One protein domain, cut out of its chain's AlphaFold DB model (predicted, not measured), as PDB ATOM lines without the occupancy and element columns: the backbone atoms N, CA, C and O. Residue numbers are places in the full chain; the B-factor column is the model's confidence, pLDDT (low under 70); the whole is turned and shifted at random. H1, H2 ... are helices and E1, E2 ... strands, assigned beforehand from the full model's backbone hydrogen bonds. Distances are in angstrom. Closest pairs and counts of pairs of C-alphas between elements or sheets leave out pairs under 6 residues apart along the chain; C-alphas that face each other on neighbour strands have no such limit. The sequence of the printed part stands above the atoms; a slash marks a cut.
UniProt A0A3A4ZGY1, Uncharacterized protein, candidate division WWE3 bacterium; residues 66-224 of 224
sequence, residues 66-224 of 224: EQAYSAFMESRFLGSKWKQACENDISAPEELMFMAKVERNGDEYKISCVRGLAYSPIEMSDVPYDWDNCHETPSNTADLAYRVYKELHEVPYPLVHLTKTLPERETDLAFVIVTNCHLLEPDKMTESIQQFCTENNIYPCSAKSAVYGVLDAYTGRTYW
ATOM      1  N   GLU A  66     103.534  83.771  76.842       95.62
ATOM      2  CA  GLU A  66     104.192  82.953  75.817       95.62
ATOM      3  C   GLU A  66     104.056  83.584  74.427       95.62
ATOM      4  O   GLU A  66     105.022  83.650  73.658       95.62
ATOM      5  N   GLN A  67     102.861  84.092  74.111       97.06
ATOM      6  CA  GLN A  67     102.602  84.777  72.848       97.06
ATOM      7  C   GLN A  67     103.389  86.090  72.767       97.06
ATOM      8  O   GLN A  67     103.996  86.382  71.737       97.06
ATOM      9  N   ALA A  68     103.411  86.865  73.856       95.94
ATOM     10  CA  ALA A  68     104.167  88.110  73.930       95.94
ATOM     11  C   ALA A  68     105.682  87.877  73.832       95.94
ATOM     12  O   ALA A  68     106.363  88.586  73.094       95.94
ATOM     13  N   TYR A  69     106.208  86.855  74.513       94.88
ATOM     14  CA  TYR A  69     107.617  86.471  74.449       94.88
ATOM     15  C   TYR A  69     108.017  86.128  73.015       94.88
ATOM     16  O   TYR A  69     108.965  86.699  72.484       94.88
ATOM     17  N   SER A  70     107.231  85.275  72.351       95.19
ATOM     18  CA  SER A  70     107.457  84.917  70.945       95.19
ATOM     19  C   SER A  70     107.485  86.163  70.053       95.19
ATOM     20  O   SER A  70     108.387  86.322  69.234       95.19
ATOM     21  N   ALA A  71     106.566  87.110  70.271       95.38
ATOM     22  CA  ALA A  71     106.523  88.363  69.519       95.38
ATOM     23  C   ALA A  71     107.751  89.261  69.745       95.38
ATOM     24  O   ALA A  71     108.229  89.893  68.800       95.38
ATOM     25  N   PHE A  72     108.268  89.322  70.975       94.06
ATOM     26  CA  PHE A  72     109.505  90.040  71.271       94.06
ATOM     27  C   PHE A  72     110.692  89.426  70.527       94.06
ATOM     28  O   PHE A  72     111.437  90.156  69.873       94.06
ATOM     29  N   MET A  73     110.827  88.097  70.565       92.94
ATOM     30  CA  MET A  73     111.932  87.379  69.918       92.94
ATOM     31  C   MET A  73     111.889  87.471  68.389       92.94
ATOM     32  O   MET A  73     112.924  87.542  67.731       92.94
ATOM     33  N   GLU A  74     110.693  87.525  67.806       93.94
ATOM     34  CA  GLU A  74     110.501  87.694  66.361       93.94
ATOM     35  C   GLU A  74     110.664  89.151  65.890       93.94
ATOM     36  O   GLU A  74     110.719  89.426  64.682       93.94
ATOM     37  N   SER A  75     110.752  90.116  66.813       92.12
ATOM     38  CA  SER A  75     110.851  91.529  66.462       92.12
ATOM     39  C   SER A  75     112.214  91.877  65.870       92.12
ATOM     40  O   SER A  75     113.212  92.074  66.565       92.12
ATOM     41  N   ARG A  76     112.235  92.096  64.550       90.25
ATOM     42  CA  ARG A  76     113.414  92.628  63.846       90.25
ATOM     43  C   ARG A  76     113.863  93.988  64.380       90.25
ATOM     44  O   ARG A  76     115.057  94.272  64.382       90.25
ATOM     45  N   PHE A  77     112.916  94.835  64.790       88.81
ATOM     46  CA  PHE A  77     113.224  96.152  65.347       88.81
ATOM     47  C   PHE A  77     113.973  96.011  66.670       88.81
ATOM     48  O   PHE A  77     115.059  96.572  66.816       88.81
ATOM     49  N   LEU A  78     113.417  95.218  67.589       86.31
ATOM     50  CA  LEU A  78     113.990  95.012  68.909       86.31
ATOM     51  C   LEU A  78     115.345  94.311  68.799       86.31
ATOM     52  O   LEU A  78     116.326  94.837  69.309       86.31
ATOM     53  N   GLY A  79     115.445  93.231  68.017       87.31
ATOM     54  CA  GLY A  79     116.718  92.545  67.772       87.31
ATOM     55  C   GLY A  79     117.794  93.449  67.154       87.31
ATOM     56  O   GLY A  79     118.964  93.371  67.528       87.31
ATOM     57  N   SER A  80     117.422  94.366  66.249       87.38
ATOM     58  CA  SER A  80     118.374  95.326  65.670       87.38
ATOM     59  C   SER A  80     118.865  96.362  66.676       87.38
ATOM     60  O   SER A  80     120.025  96.762  66.591       87.38
ATOM     61  N   LYS A  81     117.993  96.846  67.565       85.62
ATOM     62  CA  LYS A  81     118.385  97.759  68.644       85.62
ATOM     63  C   LYS A  81     119.250  97.033  69.674       85.62
ATOM     64  O   LYS A  81     120.274  97.575  70.074       85.62
ATOM     65  N   TRP A  82     118.920  95.773  69.960       86.44
ATOM     66  CA  TRP A  82     119.595  94.943  70.957       86.44
ATOM     67  C   TRP A  82     121.045  94.703  70.640       86.44
ATOM     68  O   TRP A  82     121.925  95.004  71.436       86.44
ATOM     69  N   LYS A  83     121.294  94.243  69.417       85.12
ATOM     70  CA  LYS A  83     122.628  93.872  68.957       85.12
ATOM     71  C   LYS A  83     123.651  95.015  69.037       85.12
ATOM     72  O   LYS A  83     124.848  94.760  68.985       85.12
ATOM     73  N   GLN A  84     123.195  96.266  69.081       79.88
ATOM     74  CA  GLN A  84     124.069  97.437  69.173       79.88
ATOM     75  C   GLN A  84     124.201  97.976  70.599       79.88
ATOM     76  O   GLN A  84     125.104  98.768  70.846       79.88
ATOM     77  N   ALA A  85     123.284  97.599  71.490       83.69
ATOM     78  CA  ALA A  85     123.134  98.199  72.806       83.69
ATOM     79  C   ALA A  85     123.477  97.251  73.956       83.69
ATOM     80  O   ALA A  85     123.746  97.758  75.033       83.69
ATOM     81  N   CYS A  86     123.462  95.933  73.738       86.44
ATOM     82  CA  CYS A  86     123.695  94.926  74.770       86.44
ATOM     83  C   CYS A  86     124.757  93.913  74.351       86.44
ATOM     84  O   CYS A  86     124.886  93.579  73.170       86.44
ATOM     85  N   GLU A  87     125.481  93.393  75.339       88.44
ATOM     86  CA  GLU A  87     126.428  92.285  75.173       88.44
ATOM     87  C   GLU A  87     125.698  90.951  75.008       88.44
ATOM     88  O   GLU A  87     126.101  90.108  74.205       88.44
ATOM     89  N   ASN A  88     124.600  90.791  75.745       84.88
ATOM     90  CA  ASN A  88     123.808  89.574  75.766       84.88
ATOM     91  C   ASN A  88     122.748  89.548  74.660       84.88
ATOM     92  O   ASN A  88     122.157  90.572  74.309       84.88
ATOM     93  N   ASP A  89     122.478  88.353  74.130       85.62
ATOM     94  CA  ASP A  89     121.414  88.138  73.151       85.62
ATOM     95  C   ASP A  89     120.045  88.222  73.840       85.62
ATOM     96  O   ASP A  89     119.802  87.539  74.832       85.62
ATOM     97  N   ILE A  90     119.124  89.020  73.292       84.88
ATOM     98  CA  ILE A  90     117.751  89.129  73.803       84.88
ATOM     99  C   ILE A  90     117.029  87.779  73.861       84.88
ATOM    100  O   ILE A  90     116.132  87.584  74.678       84.88
ATOM    101  N   SER A  91     117.403  86.863  72.970       85.25
ATOM    102  CA  SER A  91     116.783  85.551  72.834       85.25
ATOM    103  C   SER A  91     117.314  84.502  73.798       85.25
ATOM    104  O   SER A  91     116.763  83.402  73.825       85.25
ATOM    105  N   ALA A  92     118.323  84.838  74.608       88.50
ATOM    106  CA  ALA A  92     118.837  83.983  75.667       88.50
ATOM    107  C   ALA A  92     117.852  83.970  76.856       88.50
ATOM    108  O   ALA A  92     117.762  84.957  77.595       88.50
ATOM    109  N   PRO A  93     117.082  82.883  77.077       85.88
ATOM    110  CA  PRO A  93     116.106  82.825  78.169       85.88
ATOM    111  C   PRO A  93     116.753  82.919  79.560       85.88
ATOM    112  O   PRO A  93     116.096  83.323  80.519       85.88
ATOM    113  N   GLU A  94     118.030  82.561  79.686       87.50
ATOM    114  CA  GLU A  94     118.827  82.704  80.903       87.50
ATOM    115  C   GLU A  94     119.099  84.162  81.294       87.50
ATOM    116  O   GLU A  94     119.392  84.416  82.461       87.50
ATOM    117  N   GLU A  95     118.950  85.105  80.358       87.50
ATOM    118  CA  GLU A  95     119.124  86.546  80.580       87.50
ATOM    119  C   GLU A  95     117.806  87.256  80.914       87.50
ATOM    120  O   GLU A  95     117.804  88.389  81.403       87.50
ATOM    121  N   LEU A  96     116.671  86.570  80.744       89.44
ATOM    122  CA  LEU A  96     115.362  87.090  81.111       89.44
ATOM    123  C   LEU A  96     115.273  87.310  82.623       89.44
ATOM    124  O   LEU A  96     115.442  86.380  83.415       89.44
ATOM    125  N   MET A  97     114.938  88.534  83.020       87.38
ATOM    126  CA  MET A  97     114.762  88.912  84.421       87.38
ATOM    127  C   MET A  97     113.286  88.869  84.797       87.38
ATOM    128  O   MET A  97     112.915  88.194  85.754       87.38
ATOM    129  N   PHE A  98     112.442  89.540  84.010       89.31
ATOM    130  CA  PHE A  98     111.001  89.594  84.224       89.31
ATOM    131  C   PHE A  98     110.236  89.754  82.917       89.31
ATOM    132  O   PHE A  98     110.694  90.392  81.971       89.31
ATOM    133  N   MET A  99     109.010  89.249  82.908       93.25
ATOM    134  CA  MET A  99     107.969  89.736  82.015       93.25
ATOM    135  C   MET A  99     106.809  90.252  82.842       93.25
ATOM    136  O   MET A  99     106.375  89.575  83.769       93.25
ATOM    137  N   ALA A 100     106.277  91.411  82.479       93.44
ATOM    138  CA  ALA A 100     105.084  91.975  83.080       93.44
ATOM    139  C   ALA A 100     103.989  92.136  82.030       93.44
ATOM    140  O   ALA A 100     104.249  92.499  80.885       93.44
ATOM    141  N   LYS A 101     102.755  91.867  82.434       94.81
ATOM    142  CA  LYS A 101     101.536  92.130  81.680       94.81
ATOM    143  C   LYS A 101     100.787  93.222  82.424       94.81
ATOM    144  O   LYS A 101     100.415  93.017  83.579       94.81
ATOM    145  N   VAL A 102     100.610  94.364  81.773       93.31
ATOM    146  CA  VAL A 102      99.973  95.565  82.320       93.31
ATOM    147  C   VAL A 102      98.630  95.738  81.635       93.31
ATOM    148  O   VAL A 102      98.552  95.732  80.408       93.31
ATOM    149  N   GLU A 103      97.579  95.869  82.434       91.81
ATOM    150  CA  GLU A 103      96.190  95.909  81.991       91.81
ATOM    151  C   GLU A 103      95.480  97.118  82.595       91.81
ATOM    152  O   GLU A 103      95.572  97.360  83.801       91.81
ATOM    153  N   ARG A 104      94.719  97.835  81.768       91.50
ATOM    154  CA  ARG A 104      93.739  98.830  82.201       91.50
ATOM    155  C   ARG A 104      92.352  98.427  81.719       91.50
ATOM    156  O   ARG A 104      92.146  98.175  80.532       91.50
ATOM    157  N   ASN A 105      91.399  98.408  82.647       88.25
ATOM    158  CA  ASN A 105      89.981  98.205  82.365       88.25
ATOM    159  C   ASN A 105      89.168  99.315  83.043       88.25
ATOM    160  O   ASN A 105      88.903  99.258  84.244       88.25
ATOM    161  N   GLY A 106      88.815 100.351  82.278       86.25
ATOM    162  CA  GLY A 106      88.227 101.571  82.828       86.25
ATOM    163  C   GLY A 106      89.194 102.276  83.783       86.25
ATOM    164  O   GLY A 106      90.272 102.710  83.369       86.25
ATOM    165  N   ASP A 107      88.809 102.365  85.056       87.31
ATOM    166  CA  ASP A 107      89.612 102.972  86.128       87.31
ATOM    167  C   ASP A 107      90.434 101.943  86.929       87.31
ATOM    168  O   ASP A 107      91.169 102.310  87.845       87.31
ATOM    169  N   GLU A 108      90.326 100.650  86.600       89.81
ATOM    170  CA  GLU A 108      91.106  99.592  87.241       89.81
ATOM    171  C   GLU A 108      92.419  99.330  86.500       89.81
ATOM    172  O   GLU A 108      92.426  99.123  85.284       89.81
ATOM    173  N   TYR A 109      93.513  99.239  87.259       91.38
ATOM    174  CA  TYR A 109      94.846  98.887  86.771       91.38
ATOM    175  C   TYR A 109      95.276  97.557  87.376       91.38
ATOM    176  O   TYR A 109      95.143  97.340  88.582       91.38
ATOM    177  N   LYS A 110      95.784  96.653  86.540       91.75
ATOM    178  CA  LYS A 110      96.261  95.332  86.957       91.75
ATOM    179  C   LYS A 110      97.626  95.073  86.355       91.75
ATOM    180  O   LYS A 110      97.893  95.423  85.207       91.75
ATOM    181  N   ILE A 111      98.485  94.442  87.142       92.12
ATOM    182  CA  ILE A 111      99.772  93.955  86.678       92.12
ATOM    183  C   ILE A 111      99.953  92.519  87.140       92.12
ATOM    184  O   ILE A 111      99.612  92.163  88.266       92.12
ATOM    185  N   SER A 112     100.458  91.683  86.245       91.75
ATOM    186  CA  SER A 112     100.896  90.327  86.558       91.75
ATOM    187  C   SER A 112     102.296  90.138  86.006       91.75
ATOM    188  O   SER A 112     102.622  90.710  84.966       91.75
ATOM    189  N   CYS A 113     103.134  89.379  86.705       91.19
ATOM    190  CA  CYS A 113     104.540  89.239  86.346       91.19
ATOM    191  C   CYS A 113     104.979  87.773  86.394       91.19
ATOM    192  O   CYS A 113     104.465  86.976  87.181       91.19
ATOM    193  N   VAL A 114     105.931  87.428  85.532       91.25
ATOM    194  CA  VAL A 114     106.648  86.153  85.519       91.25
ATOM    195  C   VAL A 114     108.121  86.461  85.743       91.25
ATOM    196  O   VAL A 114     108.711  87.252  85.005       91.25
ATOM    197  N   ARG A 115     108.708  85.837  86.763       89.31
ATOM    198  CA  ARG A 115     110.134  85.949  87.072       89.31
ATOM    199  C   ARG A 115     110.944  85.024  86.160       89.31
ATOM    200  O   ARG A 115     110.597  83.854  86.002       89.31
ATOM    201  N   GLY A 116     112.008  85.555  85.570       88.12
ATOM    202  CA  GLY A 116     112.965  84.818  84.749       88.12
ATOM    203  C   GLY A 116     114.183  84.320  85.536       88.12
ATOM    204  O   GLY A 116     114.286  84.504  86.750       88.12
ATOM    205  N   LEU A 117     115.110  83.658  84.838       85.31
ATOM    206  CA  LEU A 117     116.283  83.008  85.440       85.31
ATOM    207  C   LEU A 117     117.396  83.993  85.817       85.31
ATOM    208  O   LEU A 117     118.195  83.701  86.707       85.31
ATOM    209  N   ALA A 118     117.441  85.166  85.185       81.19
ATOM    210  CA  ALA A 118     118.473  86.164  85.436       81.19
ATOM    211  C   ALA A 118     118.252  86.977  86.716       81.19
ATOM    212  O   ALA A 118     119.053  87.868  86.994       81.19
ATOM    213  N   TYR A 119     117.192  86.696  87.477       72.62
ATOM    214  CA  TYR A 119     116.846  87.418  88.696       72.62
ATOM    215  C   TYR A 119     117.900  87.209  89.803       72.62
ATOM    216  O   TYR A 119     117.839  86.215  90.523       72.62
ATOM    217  N   SER A 120     118.904  88.102  89.875       63.81
ATOM    218  CA  SER A 120     119.865  88.363  90.980       63.81
ATOM    219  C   SER A 120     121.247  88.818  90.465       63.81
ATOM    220  O   SER A 120     121.617  88.507  89.328       63.81
ATOM    221  N   PRO A 121     122.055  89.437  91.350       65.06
ATOM    222  CA  PRO A 121     121.823  90.789  91.846       65.06
ATOM    223  C   PRO A 121     121.855  91.796  90.690       65.06
ATOM    224  O   PRO A 121     122.667  91.720  89.767       65.06
ATOM    225  N   ILE A 122     120.913  92.726  90.727       66.12
ATOM    226  CA  ILE A 122     120.650  93.683  89.657       66.12
ATOM    227  C   ILE A 122     120.908  95.064  90.234       66.12
ATOM    228  O   ILE A 122     120.526  95.327  91.374       66.12
ATOM    229  N   GLU A 123     121.531  95.941  89.459       66.31
ATOM    230  CA  GLU A 123     121.653  97.336  89.858       66.31
ATOM    231  C   GLU A 123     120.250  97.971  89.878       66.31
ATOM    232  O   GLU A 123     119.623  98.174  88.839       66.31
ATOM    233  N   MET A 124     119.725  98.264  91.072       62.12
ATOM    234  CA  MET A 124     118.361  98.790  91.236       62.12
ATOM    235  C   MET A 124     118.177 100.169  90.583       62.12
ATOM    236  O   MET A 124     117.045 100.562  90.311       62.12
ATOM    237  N   SER A 125     119.260 100.905  90.291       63.28
ATOM    238  CA  SER A 125     119.162 102.136  89.496       63.28
ATOM    239  C   SER A 125     118.732 101.885  88.052       63.28
ATOM    240  O   SER A 125     118.136 102.773  87.445       63.28
ATOM    241  N   ASP A 126     118.996 100.690  87.520       66.06
ATOM    242  CA  ASP A 126     118.627 100.297  86.155       66.06
ATOM    243  C   ASP A 126     117.227  99.671  86.106       66.06
ATOM    244  O   ASP A 126     116.613  99.589  85.042       66.06
ATOM    245  N   VAL A 127     116.701  99.258  87.266       71.50
ATOM    246  CA  VAL A 127     115.349  98.722  87.423       71.50
ATOM    247  C   VAL A 127     114.557  99.581  88.415       71.50
ATOM    248  O   VAL A 127     114.423  99.216  89.581       71.50
ATOM    249  N   PRO A 128     113.971 100.713  87.973       71.25
ATOM    250  CA  PRO A 128     113.260 101.680  88.830       71.25
ATOM    251  C   PRO A 128     112.011 101.117  89.527       71.25
ATOM    252  O   PRO A 128     111.381 101.788  90.353       71.25
ATOM    253  N   TYR A 129     111.616  99.905  89.150       77.00
ATOM    254  CA  TYR A 129     110.478  99.193  89.681       77.00
ATOM    255  C   TYR A 129     110.927  97.980  90.457       77.00
ATOM    256  O   TYR A 129     111.629  97.117  89.935       77.00
ATOM    257  N   ASP A 130     110.413  97.864  91.670       78.69
ATOM    258  CA  ASP A 130     110.425  96.586  92.346       78.69
ATOM    259  C   ASP A 130     109.341  95.688  91.730       78.69
ATOM    260  O   ASP A 130     108.155  95.798  92.052       78.69
ATOM    261  N   TRP A 131     109.741  94.846  90.775       82.12
ATOM    262  CA  TRP A 131     108.849  93.888  90.117       82.12
ATOM    263  C   TRP A 131     108.414  92.754  91.051       82.12
ATOM    264  O   TRP A 131     107.444  92.063  90.737       82.12
ATOM    265  N   ASP A 132     109.047  92.579  92.217       79.12
ATOM    266  CA  ASP A 132     108.566  91.614  93.208       79.12
ATOM    267  C   ASP A 132     107.228  92.051  93.810       79.12
ATOM    268  O   ASP A 132     106.402  91.194  94.142       79.12
ATOM    269  N   ASN A 133     106.929  93.357  93.801       82.06
ATOM    270  CA  ASN A 133     105.621  93.882  94.189       82.06
ATOM    271  C   ASN A 133     104.480  93.329  93.324       82.06
ATOM    272  O   ASN A 133     103.339  93.312  93.781       82.06
ATOM    273  N   CYS A 134     104.749  92.816  92.112       81.12
ATOM    274  CA  CYS A 134     103.737  92.130  91.301       81.12
ATOM    275  C   CYS A 134     103.161  90.872  91.976       81.12
ATOM    276  O   CYS A 134     102.108  90.384  91.569       81.12
ATOM    277  N   HIS A 135     103.874  90.308  92.952       79.06
ATOM    278  CA  HIS A 135     103.491  89.097  93.674       79.06
ATOM    279  C   HIS A 135     102.912  89.389  95.064       79.06
ATOM    280  O   HIS A 135     102.541  88.460  95.784       79.06
ATOM    281  N   GLU A 136     102.830  90.664  95.441       77.06
ATOM    282  CA  GLU A 136     102.264  91.101  96.710       77.06
ATOM    283  C   GLU A 136     100.730  91.228  96.655       77.06
ATOM    284  O   GLU A 136     100.055  90.815  95.710       77.06
ATOM    285  N   THR A 137     100.146  91.772  97.725       71.31
ATOM    286  CA  THR A 137      98.697  91.965  97.838       71.31
ATOM    287  C   THR A 137      98.124  92.856  96.721       71.31
ATOM    288  O   THR A 137      98.811  93.765  96.249       71.31
ATOM    289  N   PRO A 138      96.844  92.673  96.332       71.69
ATOM    290  CA  PRO A 138      96.240  93.373  95.191       71.69
ATOM    291  C   PRO A 138      96.285  94.911  95.226       71.69
ATOM    292  O   PRO A 138      96.239  95.549  94.181       71.69
ATOM    293  N   SER A 139      96.349  95.534  96.407       63.59
ATOM    294  CA  SER A 139      96.480  96.994  96.516       63.59
ATOM    295  C   SER A 139      97.856  97.485  96.063       63.59
ATOM    296  O   SER A 139      97.946  98.491  95.366       63.59
ATOM    297  N   ASN A 140      98.919  96.748  96.397       69.50
ATOM    298  CA  ASN A 140     100.293  97.108  96.036       69.50
ATOM    299  C   ASN A 140     100.543  96.890  94.536       69.50
ATOM    300  O   ASN A 140     101.298  97.633  93.909       69.50
ATOM    301  N   THR A 141      99.852  95.915  93.937       81.94
ATOM    302  CA  THR A 141      99.925  95.664  92.494       81.94
ATOM    303  C   THR A 141      99.169  96.713  91.682       81.94
ATOM    304  O   THR A 141      99.614  97.038  90.585       81.94
ATOM    305  N   ALA A 142      98.082  97.295  92.201       86.44
ATOM    306  CA  ALA A 142      97.339  98.357  91.518       86.44
ATOM    307  C   ALA A 142      98.158  99.654  91.380       86.44
ATOM    308  O   ALA A 142      98.189 100.244  90.301       86.44
ATOM    309  N   ASP A 143      98.876 100.063  92.432       88.62
ATOM    310  CA  ASP A 143      99.747 101.246  92.392       88.62
ATOM    311  C   ASP A 143     100.926 101.055  91.427       88.62
ATOM    312  O   ASP A 143     101.252 101.953  90.642       88.62
ATOM    313  N   LEU A 144     101.548  99.868  91.438       88.75
ATOM    314  CA  LEU A 144     102.587  99.513  90.468       88.75
ATOM    315  C   LEU A 144     102.024  99.509  89.040       88.75
ATOM    316  O   LEU A 144     102.618 100.115  88.149       88.75
ATOM    317  N   ALA A 145     100.869  98.873  88.824       90.75
ATOM    318  CA  ALA A 145     100.202  98.815  87.527       90.75
ATOM    319  C   ALA A 145      99.893 100.213  86.985       90.75
ATOM    320  O   ALA A 145     100.178 100.494  85.823       90.75
ATOM    321  N   TYR A 146      99.363 101.097  87.834       91.12
ATOM    322  CA  TYR A 146      99.088 102.485  87.486       91.12
ATOM    323  C   TYR A 146     100.359 103.215  87.054       91.12
ATOM    324  O   TYR A 146     100.388 103.817  85.983       91.12
ATOM    325  N   ARG A 147     101.433 103.137  87.848       88.62
ATOM    326  CA  ARG A 147     102.706 103.793  87.521       88.62
ATOM    327  C   ARG A 147     103.268 103.319  86.183       88.62
ATOM    328  O   ARG A 147     103.550 104.152  85.325       88.62
ATOM    329  N   VAL A 148     103.362 102.002  85.988       89.44
ATOM    330  CA  VAL A 148     103.879 101.425  84.739       89.44
ATOM    331  C   VAL A 148     103.002 101.849  83.565       89.44
ATOM    332  O   VAL A 148     103.515 102.318  82.555       89.44
ATOM    333  N   TYR A 149     101.677 101.779  83.706       90.56
ATOM    334  CA  TYR A 149     100.746 102.231  82.676       90.56
ATOM    335  C   TYR A 149     100.982 103.696  82.272       90.56
ATOM    336  O   TYR A 149     101.114 104.008  81.087       90.56
ATOM    337  N   LYS A 150     101.076 104.605  83.251       87.56
ATOM    338  CA  LYS A 150     101.301 106.037  83.001       87.56
ATOM    339  C   LYS A 150     102.588 106.272  82.220       87.56
ATOM    340  O   LYS A 150     102.644 107.163  81.377       87.56
ATOM    341  N   GLU A 151     103.611 105.465  82.451       86.56
ATOM    342  CA  GLU A 151     104.871 105.610  81.732       86.56
ATOM    343  C   GLU A 151     104.816 105.096  80.301       86.56
ATOM    344  O   GLU A 151     105.369 105.725  79.400       86.56
ATOM    345  N   LEU A 152     104.094 104.003  80.066       87.62
ATOM    346  CA  LEU A 152     103.890 103.472  78.722       87.62
ATOM    347  C   LEU A 152     103.089 104.437  77.837       87.62
ATOM    348  O   LEU A 152     103.406 104.592  76.654       87.62
ATOM    349  N   HIS A 153     102.064 105.086  78.396       84.81
ATOM    350  CA  HIS A 153     101.075 105.841  77.620       84.81
ATOM    351  C   HIS A 153     101.252 107.366  77.683       84.81
ATOM    352  O   HIS A 153     100.882 108.058  76.734       84.81
ATOM    353  N   GLU A 154     101.850 107.911  78.747       82.19
ATOM    354  CA  GLU A 154     101.912 109.362  78.963       82.19
ATOM    355  C   GLU A 154     103.337 109.909  79.087       82.19
ATOM    356  O   GLU A 154     103.695 110.841  78.363       82.19
ATOM    357  N   VAL A 155     104.153 109.364  80.002       74.75
ATOM    358  CA  VAL A 155     105.455 109.952  80.373       74.75
ATOM    359  C   VAL A 155     106.519 108.862  80.591       74.75
ATOM    360  O   VAL A 155     106.656 108.374  81.706       74.75
ATOM    361  N   PRO A 156     107.331 108.503  79.584       63.62
ATOM    362  CA  PRO A 156     108.176 107.300  79.622       63.62
ATOM    363  C   PRO A 156     109.479 107.445  80.439       63.62
ATOM    364  O   PRO A 156     110.545 107.029  80.000       63.62
ATOM    365  N   TYR A 157     109.455 108.106  81.598       55.75
ATOM    366  CA  TYR A 157     110.678 108.686  82.166       55.75
ATOM    367  C   TYR A 157     111.612 107.746  82.955       55.75
ATOM    368  O   TYR A 157     112.787 108.088  83.057       55.75
ATOM    369  N   PRO A 158     111.193 106.575  83.462       56.47
ATOM    370  CA  PRO A 158     112.145 105.607  84.000       56.47
ATOM    371  C   PRO A 158     112.173 104.270  83.235       56.47
ATOM    372  O   PRO A 158     113.135 103.525  83.389       56.47
ATOM    373  N   LEU A 159     111.247 104.005  82.304       60.41
ATOM    374  CA  LEU A 159     111.478 103.055  81.202       60.41
ATOM    375  C   LEU A 159     112.396 103.713  80.161       60.41
ATOM    376  O   LEU A 159     111.993 104.063  79.047       60.41
ATOM    377  N   VAL A 160     113.632 103.968  80.594       53.69
ATOM    378  CA  VAL A 160     114.653 104.655  79.812       53.69
ATOM    379  C   VAL A 160     114.814 103.910  78.492       53.69
ATOM    380  O   VAL A 160     114.947 102.690  78.467       53.69
ATOM    381  N   HIS A 161     114.801 104.690  77.411       59.59
ATOM    382  CA  HIS A 161     114.921 104.296  76.007       59.59
ATOM    383  C   HIS A 161     113.638 104.117  75.202       59.59
ATOM    384  O   HIS A 161     113.791 104.072  73.979       59.59
ATOM    385  N   LEU A 162     112.437 104.206  75.801       61.97
ATOM    386  CA  LEU A 162     111.192 104.162  75.027       61.97
ATOM    387  C   LEU A 162     111.186 105.206  73.908       61.97
ATOM    388  O   LEU A 162     111.038 106.413  74.101       61.97
ATOM    389  N   THR A 163     111.306 104.703  72.688       68.69
ATOM    390  CA  THR A 163     111.371 105.474  71.447       68.69
ATOM    391  C   THR A 163     110.090 106.256  71.172       68.69
ATOM    392  O   THR A 163     110.115 107.210  70.389       68.69
ATOM    393  N   LYS A 164     108.963 105.856  71.781       74.81
ATOM    394  CA  LYS A 164     107.671 106.547  71.727       74.81
ATOM    395  C   LYS A 164     106.715 106.019  72.805       74.81
ATOM    396  O   LYS A 164     106.789 104.844  73.146       74.81
ATOM    397  N   THR A 165     105.764 106.849  73.241       82.00
ATOM    398  CA  THR A 165     104.596 106.407  74.017       82.00
ATOM    399  C   THR A 165     103.632 105.556  73.183       82.00
ATOM    400  O   THR A 165     103.498 105.732  71.960       82.00
ATOM    401  N   LEU A 166     102.944 104.635  73.854       84.06
ATOM    402  CA  LEU A 166     101.852 103.852  73.289       84.06
ATOM    403  C   LEU A 166     100.593 104.732  73.174       84.06
ATOM    404  O   LEU A 166     100.343 105.568  74.041       84.06
ATOM    405  N   PRO A 167      99.789 104.583  72.106       80.00
ATOM    406  CA  PRO A 167      98.501 105.266  72.019       80.00
ATOM    407  C   PRO A 167      97.540 104.735  73.093       80.00
ATOM    408  O   PRO A 167      97.472 103.528  73.297       80.00
ATOM    409  N   GLU A 168      96.796 105.629  73.746       75.06
ATOM    410  CA  GLU A 168      95.772 105.289  74.748       75.06
ATOM    411  C   GLU A 168      94.510 104.694  74.093       75.06
ATOM    412  O   GLU A 168      94.059 105.187  73.048       75.06
ATOM    413  N   ARG A 169      93.942 103.642  74.698       73.25
ATOM    414  CA  ARG A 169      92.720 102.948  74.257       73.25
ATOM    415  C   ARG A 169      91.832 102.601  75.454       73.25
ATOM    416  O   ARG A 169      92.259 102.581  76.599       73.25
ATOM    417  N   GLU A 170      90.562 102.311  75.180       65.12
ATOM    418  CA  GLU A 170      89.575 102.010  76.232       65.12
ATOM    419  C   GLU A 170      89.815 100.654  76.923       65.12
ATOM    420  O   GLU A 170      89.459 100.481  78.087       65.12
ATOM    421  N   THR A 171      90.465  99.714  76.229       64.94
ATOM    422  CA  THR A 171      91.032  98.492  76.813       64.94
ATOM    423  C   THR A 171      92.511  98.487  76.461       64.94
ATOM    424  O   THR A 171      92.864  98.392  75.288       64.94
ATOM    425  N   ASP A 172      93.375  98.686  77.448       83.38
ATOM    426  CA  ASP A 172      94.813  98.779  77.212       83.38
ATOM    427  C   ASP A 172      95.510  97.594  77.870       83.38
ATOM    428  O   ASP A 172      95.338  97.300  79.052       83.38
ATOM    429  N   LEU A 173      96.283  96.893  77.052       92.50
ATOM    430  CA  LEU A 173      97.024  95.693  77.379       92.50
ATOM    431  C   LEU A 173      98.399  95.853  76.743       92.50
ATOM    432  O   LEU A 173      98.530  95.997  75.523       92.50
ATOM    433  N   ALA A 174      99.424  95.811  77.577       94.25
ATOM    434  CA  ALA A 174     100.806  95.864  77.149       94.25
ATOM    435  C   ALA A 174     101.616  94.793  77.868       94.25
ATOM    436  O   ALA A 174     101.324  94.417  79.005       94.25
ATOM    437  N   PHE A 175     102.660  94.323  77.200       94.69
ATOM    438  CA  PHE A 175     103.663  93.470  77.819       94.69
ATOM    439  C   PHE A 175     104.974  94.233  77.918       94.69
ATOM    440  O   PHE A 175     105.360  94.932  76.983       94.69
ATOM    441  N   VAL A 176     105.660  94.076  79.041       93.12
ATOM    442  CA  VAL A 176     107.004  94.594  79.278       93.12
ATOM    443  C   VAL A 176     107.919  93.392  79.467       93.12
ATOM    444  O   VAL A 176     107.610  92.503  80.257       93.12
ATOM    445  N   ILE A 177     109.026  93.344  78.739       91.44
ATOM    446  CA  ILE A 177     110.113  92.393  78.964       91.44
ATOM    447  C   ILE A 177     111.290  93.146  79.577       91.44
ATOM    448  O   ILE A 177     111.664  94.214  79.093       91.44
ATOM    449  N   VAL A 178     111.843  92.595  80.652       89.31
ATOM    450  CA  VAL A 178     113.026  93.099  81.351       89.31
ATOM    451  C   VAL A 178     114.075  92.009  81.280       89.31
ATOM    452  O   VAL A 178     113.838  90.878  81.709       89.31
ATOM    453  N   THR A 179     115.231  92.321  80.722       88.25
ATOM    454  CA  THR A 179     116.304  91.339  80.545       88.25
ATOM    455  C   THR A 179     117.655  92.011  80.717       88.25
ATOM    456  O   THR A 179     117.797  93.232  80.578       88.25
ATOM    457  N   ASN A 180     118.624  91.188  81.090       86.81
ATOM    458  CA  ASN A 180     119.979  91.605  81.350       86.81
ATOM    459  C   ASN A 180     120.684  91.982  80.040       86.81
ATOM    460  O   ASN A 180     120.651  91.244  79.056       86.81
ATOM    461  N   CYS A 181     121.344  93.134  80.045       84.69
ATOM    462  CA  CYS A 181     121.990  93.710  78.871       84.69
ATOM    463  C   CYS A 181     123.522  93.626  78.951       84.69
ATOM    464  O   CYS A 181     124.165  93.242  77.973       84.69
ATOM    465  N   HIS A 182     124.089  93.936  80.120       82.50
ATOM    466  CA  HIS A 182     125.531  93.912  80.390       82.50
ATOM    467  C   HIS A 182     125.811  93.374  81.784       82.50
ATOM    468  O   HIS A 182     125.079  93.680  82.733       82.50
ATOM    469  N   LEU A 183     126.943  92.688  81.918       81.44
ATOM    470  CA  LEU A 183     127.517  92.376  83.217       81.44
ATOM    471  C   LEU A 183     128.313  93.584  83.730       81.44
ATOM    472  O   LEU A 183     129.282  94.021  83.115       81.44
ATOM    473  N   LEU A 184     127.918  94.118  84.879       76.62
ATOM    474  CA  LEU A 184     128.648  95.165  85.576       76.62
ATOM    475  C   LEU A 184     129.800  94.542  86.362       76.62
ATOM    476  O   LEU A 184     129.606  93.710  87.254       76.62
ATOM    477  N   GLU A 185     131.010  94.960  86.000       80.12
ATOM    478  CA  GLU A 185     132.241  94.578  86.682       80.12
ATOM    479  C   GLU A 185     132.264  95.099  88.132       80.12
ATOM    480  O   GLU A 185     131.626  96.113  88.433       80.12
ATOM    481  N   PRO A 186     133.011  94.440  89.041       78.56
ATOM    482  CA  PRO A 186     132.985  94.769  90.465       78.56
ATOM    483  C   PRO A 186     133.316  96.235  90.808       78.56
ATOM    484  O   PRO A 186     132.852  96.774  91.811       78.56
ATOM    485  N   ASP A 187     134.133  96.892  89.990       79.00
ATOM    486  CA  ASP A 187     134.557  98.285  90.151       79.00
ATOM    487  C   ASP A 187     133.506  99.310  89.690       79.00
ATOM    488  O   ASP A 187     133.632 100.494  89.999       79.00
ATOM    489  N   LYS A 188     132.464  98.861  88.980       75.56
ATOM    490  CA  LYS A 188     131.366  99.694  88.461       75.56
ATOM    491  C   LYS A 188     130.073  99.567  89.267       75.56
ATOM    492  O   LYS A 188     129.091 100.220  88.929       75.56
ATOM    493  N   MET A 189     130.058  98.734  90.306       78.50
ATOM    494  CA  MET A 189     128.880  98.523  91.150       78.50
ATOM    495  C   MET A 189     128.720  99.631  92.186       78.50
ATOM    496  O   MET A 189     129.705 100.153  92.714       78.50
ATOM    497  N   THR A 190     127.474  99.935  92.543       79.50
ATOM    498  CA  THR A 190     127.183 100.816  93.678       79.50
ATOM    499  C   THR A 190     127.542 100.162  95.019       79.50
ATOM    500  O   THR A 190     127.585  98.934  95.152       79.50
ATOM    501  N   GLU A 191     127.768 100.983  96.053       82.25
ATOM    502  CA  GLU A 191     128.046 100.502  97.419       82.25
ATOM    503  C   GLU A 191     126.931  99.578  97.943       82.25
ATOM    504  O   GLU A 191     127.210  98.575  98.600       82.25
ATOM    505  N   SER A 192     125.669  99.858  97.591       80.12
ATOM    506  CA  SER A 192     124.516  99.025  97.957       80.12
ATOM    507  C   SER A 192     124.598  97.605  97.396       80.12
ATOM    508  O   SER A 192     124.303  96.645  98.110       80.12
ATOM    509  N   ILE A 193     125.031  97.443  96.144       78.06
ATOM    510  CA  ILE A 193     125.189  96.122  95.520       78.06
ATOM    511  C   ILE A 193     126.373  95.373  96.128       78.06
ATOM    512  O   ILE A 193     126.266  94.182  96.431       78.06
ATOM    513  N   GLN A 194     127.487  96.068  96.369       82.69
ATOM    514  CA  GLN A 194     128.650  95.479  97.035       82.69
ATOM    515  C   GLN A 194     128.288  94.943  98.429       82.69
ATOM    516  O   GLN A 194     128.689  93.830  98.793       82.69
ATOM    517  N   GLN A 195     127.488  95.696  99.189       83.38
ATOM    518  CA  GLN A 195     126.977  95.257 100.485       83.38
ATOM    519  C   GLN A 195     126.076  94.023 100.346       83.38
ATOM    520  O   GLN A 195     126.315  93.027 101.030       83.38
ATOM    521  N   PHE A 196     125.114  94.033  99.416       82.06
ATOM    522  CA  PHE A 196     124.231  92.890  99.167       82.06
ATOM    523  C   PHE A 196     125.009  91.605  98.842       82.06
ATOM    524  O   PHE A 196     124.745  90.554  99.428       82.06
ATOM    525  N   CYS A 197     125.997  91.668  97.942       83.06
ATOM    526  CA  CYS A 197     126.842  90.514  97.627       83.06
ATOM    527  C   CYS A 197     127.586  89.990  98.856       83.06
ATOM    528  O   CYS A 197     127.683  88.779  99.050       83.06
ATOM    529  N   THR A 198     128.116  90.902  99.675       85.44
ATOM    530  CA  THR A 198     128.871  90.557 100.885       85.44
ATOM    531  C   THR A 198     127.979  89.830 101.886       85.44
ATOM    532  O   THR A 198     128.354  88.768 102.381       85.44
ATOM    533  N   GLU A 199     126.778  90.353 102.137       86.56
ATOM    534  CA  GLU A 199     125.789  89.760 103.048       86.56
ATOM    535  C   GLU A 199     125.310  88.378 102.579       86.56
ATOM    536  O   GLU A 199     125.022  87.508 103.402       86.56
ATOM    537  N   ASN A 200     125.288  88.144 101.264       80.31
ATOM    538  CA  ASN A 200     124.817  86.900 100.654       80.31
ATOM    539  C   ASN A 200     125.945  85.960 100.185       80.31
ATOM    540  O   ASN A 200     125.667  84.943  99.552       80.31
ATOM    541  N   ASN A 201     127.210  86.248 100.516       84.94
ATOM    542  CA  ASN A 201     128.392  85.463 100.124       84.94
ATOM    543  C   ASN A 201     128.522  85.216  98.601       84.94
ATOM    544  O   ASN A 201     128.926  84.132  98.174       84.94
ATOM    545  N   ILE A 202     128.197  86.214  97.777       78.38
ATOM    546  CA  ILE A 202     128.256  86.135  96.308       78.38
ATOM    547  C   ILE A 202     129.637  86.600  95.817       78.38
ATOM    548  O   ILE A 202     129.988  87.770  95.974       78.38
ATOM    549  N   TYR A 203     130.414  85.696  95.202       78.31
ATOM    550  CA  TYR A 203     131.750  85.989  94.659       78.31
ATOM    551  C   TYR A 203     131.999  85.310  93.293       78.31
ATOM    552  O   TYR A 203     131.770  84.103  93.182       78.31
ATOM    553  N   PRO A 204     132.541  86.030  92.282       77.69
ATOM    554  CA  PRO A 204     132.813  87.473  92.283       77.69
ATOM    555  C   PRO A 204     131.513  88.289  92.344       77.69
ATOM    556  O   PRO A 204     130.498  87.866  91.800       77.69
ATOM    557  N   CYS A 205     131.534  89.440  93.027       77.31
ATOM    558  CA  CYS A 205     130.374  90.328  93.051       77.31
ATOM    559  C   CYS A 205     130.302  91.070  91.716       77.31
ATOM    560  O   CYS A 205     131.199  91.843  91.384       77.31
ATOM    561  N   SER A 206     129.266  90.780  90.946       75.50
ATOM    562  CA  SER A 206     128.910  91.461  89.709       75.50
ATOM    563  C   SER A 206     127.427  91.799  89.769       75.50
ATOM    564  O   SER A 206     126.656  91.074  90.397       75.50
ATOM    565  N   ALA A 207     127.027  92.888  89.118       73.44
ATOM    566  CA  ALA A 207     125.618  93.212  88.921       73.44
ATOM    567  C   ALA A 207     125.231  93.047  87.458       73.44
ATOM    568  O   ALA A 207     126.071  93.013  86.563       73.44
ATOM    569  N   LYS A 208     123.934  92.942  87.216       74.81
ATOM    570  CA  LYS A 208     123.353  92.932  85.878       74.81
ATOM    571  C   LYS A 208     122.715  94.289  85.607       74.81
ATOM    572  O   LYS A 208     121.959  94.768  86.453       74.81
ATOM    573  N   SER A 209     123.019  94.888  84.456       77.94
ATOM    574  CA  SER A 209     122.256  96.038  83.949       77.94
ATOM    575  C   SER A 209     121.011  95.542  83.226       77.94
ATOM    576  O   SER A 209     121.042  94.497  82.576       77.94
ATOM    577  N   ALA A 210     119.914  96.283  83.317       79.88
ATOM    578  CA  ALA A 210     118.642  95.891  82.725       79.88
ATOM    579  C   ALA A 210     118.249  96.825  81.584       79.88
ATOM    580  O   ALA A 210     118.495  98.028  81.633       79.88
ATOM    581  N   VAL A 211     117.578  96.277  80.575       83.75
ATOM    582  CA  VAL A 211     116.873  97.084  79.576       83.75
ATOM    583  C   VAL A 211     115.462  96.553  79.357       83.75
ATOM    584  O   VAL A 211     115.140  95.403  79.677       83.75
ATOM    585  N   TYR A 212     114.625  97.422  78.800       87.81
ATOM    586  CA  TYR A 212     113.199  97.200  78.633       87.81
ATOM    587  C   TYR A 212     112.831  97.035  77.164       87.81
ATOM    588  O   TYR A 212     113.293  97.773  76.299       87.81
ATOM    589  N   GLY A 213     111.936  96.091  76.893       90.19
ATOM    590  CA  GLY A 213     111.153  96.053  75.666       90.19
ATOM    591  C   GLY A 213     109.672  96.139  76.006       90.19
ATOM    592  O   GLY A 213     109.216  95.530  76.970       90.19
ATOM    593  N   VAL A 214     108.901  96.871  75.210       92.38
ATOM    594  CA  VAL A 214     107.448  96.994  75.378       92.38
ATOM    595  C   VAL A 214     106.740  96.504  74.128       92.38
ATOM    596  O   VAL A 214     107.137  96.826  73.013       92.38
ATOM    597  N   LEU A 215     105.674  95.733  74.301       93.62
ATOM    598  CA  LEU A 215     104.809  95.243  73.237       93.62
ATOM    599  C   LEU A 215     103.397  95.786  73.453       93.62
ATOM    600  O   LEU A 215     102.754  95.471  74.453       93.62
ATOM    601  N   ASP A 216     102.901  96.554  72.484       93.19
ATOM    602  CA  ASP A 216     101.477  96.882  72.380       93.19
ATOM    603  C   ASP A 216     100.730  95.620  71.934       93.19
ATOM    604  O   ASP A 216     100.917  95.140  70.807       93.19
ATOM    605  N   ALA A 217      99.889  95.073  72.813       94.00
ATOM    606  CA  ALA A 217      99.246  93.787  72.582       94.00
ATOM    607  C   ALA A 217      98.231  93.807  71.435       94.00
ATOM    608  O   ALA A 217      97.923  92.751  70.896       94.00
ATOM    609  N   TYR A 218      97.738  94.972  71.017       91.25
ATOM    610  CA  TYR A 218      96.735  95.091  69.958       91.25
ATOM    611  C   TYR A 218      97.366  95.272  68.582       91.25
ATOM    612  O   TYR A 218      96.907  94.693  67.599       91.25
ATOM    613  N   THR A 219      98.427  96.078  68.482       90.19
ATOM    614  CA  THR A 219      99.117  96.283  67.192       90.19
ATOM    615  C   THR A 219     100.240  95.286  66.951       90.19
ATOM    616  O   THR A 219     100.654  95.092  65.807       90.19
ATOM    617  N   GLY A 220     100.763  94.665  68.008       90.19
ATOM    618  CA  GLY A 220     101.996  93.889  67.954       90.19
ATOM    619  C   GLY A 220     103.240  94.723  67.697       90.19
ATOM    620  O   GLY A 220     104.284  94.181  67.336       90.19
ATOM    621  N   ARG A 221     103.135  96.045  67.830       89.50
ATOM    622  CA  ARG A 221     104.287  96.920  67.709       89.50
ATOM    623  C   ARG A 221     105.135  96.791  68.965       89.50
ATOM    624  O   ARG A 221     104.627  96.907  70.076       89.50
ATOM    625  N   THR A 222     106.429  96.596  68.750       89.31
ATOM    626  CA  THR A 222     107.425  96.623  69.816       89.31
ATOM    627  C   THR A 222     108.069  97.997  69.908       89.31
ATOM    628  O   THR A 222     108.244  98.697  68.903       89.31
ATOM    629  N   TYR A 223     108.412  98.363  71.130       86.62
ATOM    630  CA  TYR A 223     109.114  99.569  71.506       86.62
ATOM    631  C   TYR A 223     110.319  99.131  72.333       86.62
ATOM    632  O   TYR A 223     110.250  98.181  73.112       86.62
ATOM    633  N   TRP A 224     111.424  99.798  72.065       76.44
ATOM    634  CA  TRP A 224     112.603  99.862  72.905       76.44
ATOM    635  C   TRP A 224     112.574 101.258  73.468       76.44
ATOM    636  O   TRP A 224     112.251 102.148  72.631       76.44
TER     637      TRP A 224
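What this domain is: This is residues 66 to 224 of the 224 residues of an uncharacterized protein of candidate division WWE3 bacterium (UniProt A0A3A4ZGY1). A twisted sheet of four long antiparallel strands makes the core, with H4 packed across one face at the E2 and E1 side and short H3 beside it. H1 covers part of the opposite face over E3, H2 lies by the E3 and E4 side, and H5 sits far out where E3 ends and E4 begins. The printed part has 159 residues, with named elements in the order H1 H2 E1 E2 H3 H4 E3 H5 E4 and sheet order E2 E1 E3 E4; the class is mixed, helices and strands. It is compact, with a radius of gyration of the C-alphas of 15.8 A and spans of 48 by 37 by 26 A.

How they stand to each other: Begin with inner strands E1, residues 96 to 105, and E3, residues 171 to 184: N 100 and O 176 are 2.8 A apart, within hydrogen-bond range. Edge strand E2, residues 108 to 115, forms a hairpin with E1, with N 101 and O 112 at 2.8 A. At the other edge is E4, residues 207 to 216; N 177 of E3 and O 213 are 2.8 A apart. H4, residues 138 to 153, runs across the strands, at 89 degrees to E2 on the local plane and a height over the sheet of 6.8 A; its closest C-alphas to E2 are Ala 145 and Ile 111, 5.0 A. H3, residues 131 to 135, is on the same face and touches H4 at Cys 134 and Thr 141, their closest C-alphas, 5.3 A, with residues 140 to 144 of H4 alone. E2, H3 H4 and E3 form a split strand-helix-strand unit, two strands running the same way with E1 between them, with a left-handed crossover. H1, residues 66 to 74, is on the opposite face, 9.5 A over the sheet; its closest C-alphas to E3 are Ala 68 and Phe 175, 6.6 A. H2, residues 76 to 85, is on the sheet but over none of its strands. H5, residues 191 to 199, is not on the sheet. Every O i to N i+4 pair is within hydrogen-bond range in H1, H4 and H5; H2 has 5 of 6, and H3 0 of 1 but 2 of 2 O i to N i+3 pairs.

Where its parts are: Find C-alpha 66 at (104.192, 82.953, 75.817), where H1 begins. E3, the longest strand, runs 38.8 A from C-alpha 171 at (91.032, 98.492, 76.813); E4 covers 29.5 A, ending at C-alpha 216 at (101.477, 96.882, 72.380). E1 measures 27.7 A, E2 23.4 A and H4 22.1 A.

The domain as a whole: The C-alphas of Glu 170 and Tyr 203 are the two farthest apart, 48.7 A. The printed part has no cut; the links E2 to H3 and H4 to E3 are long. Look for pLDDT under 70 at residues 120 to 126, 139 to 140, 156 to 163 and 170 to 171.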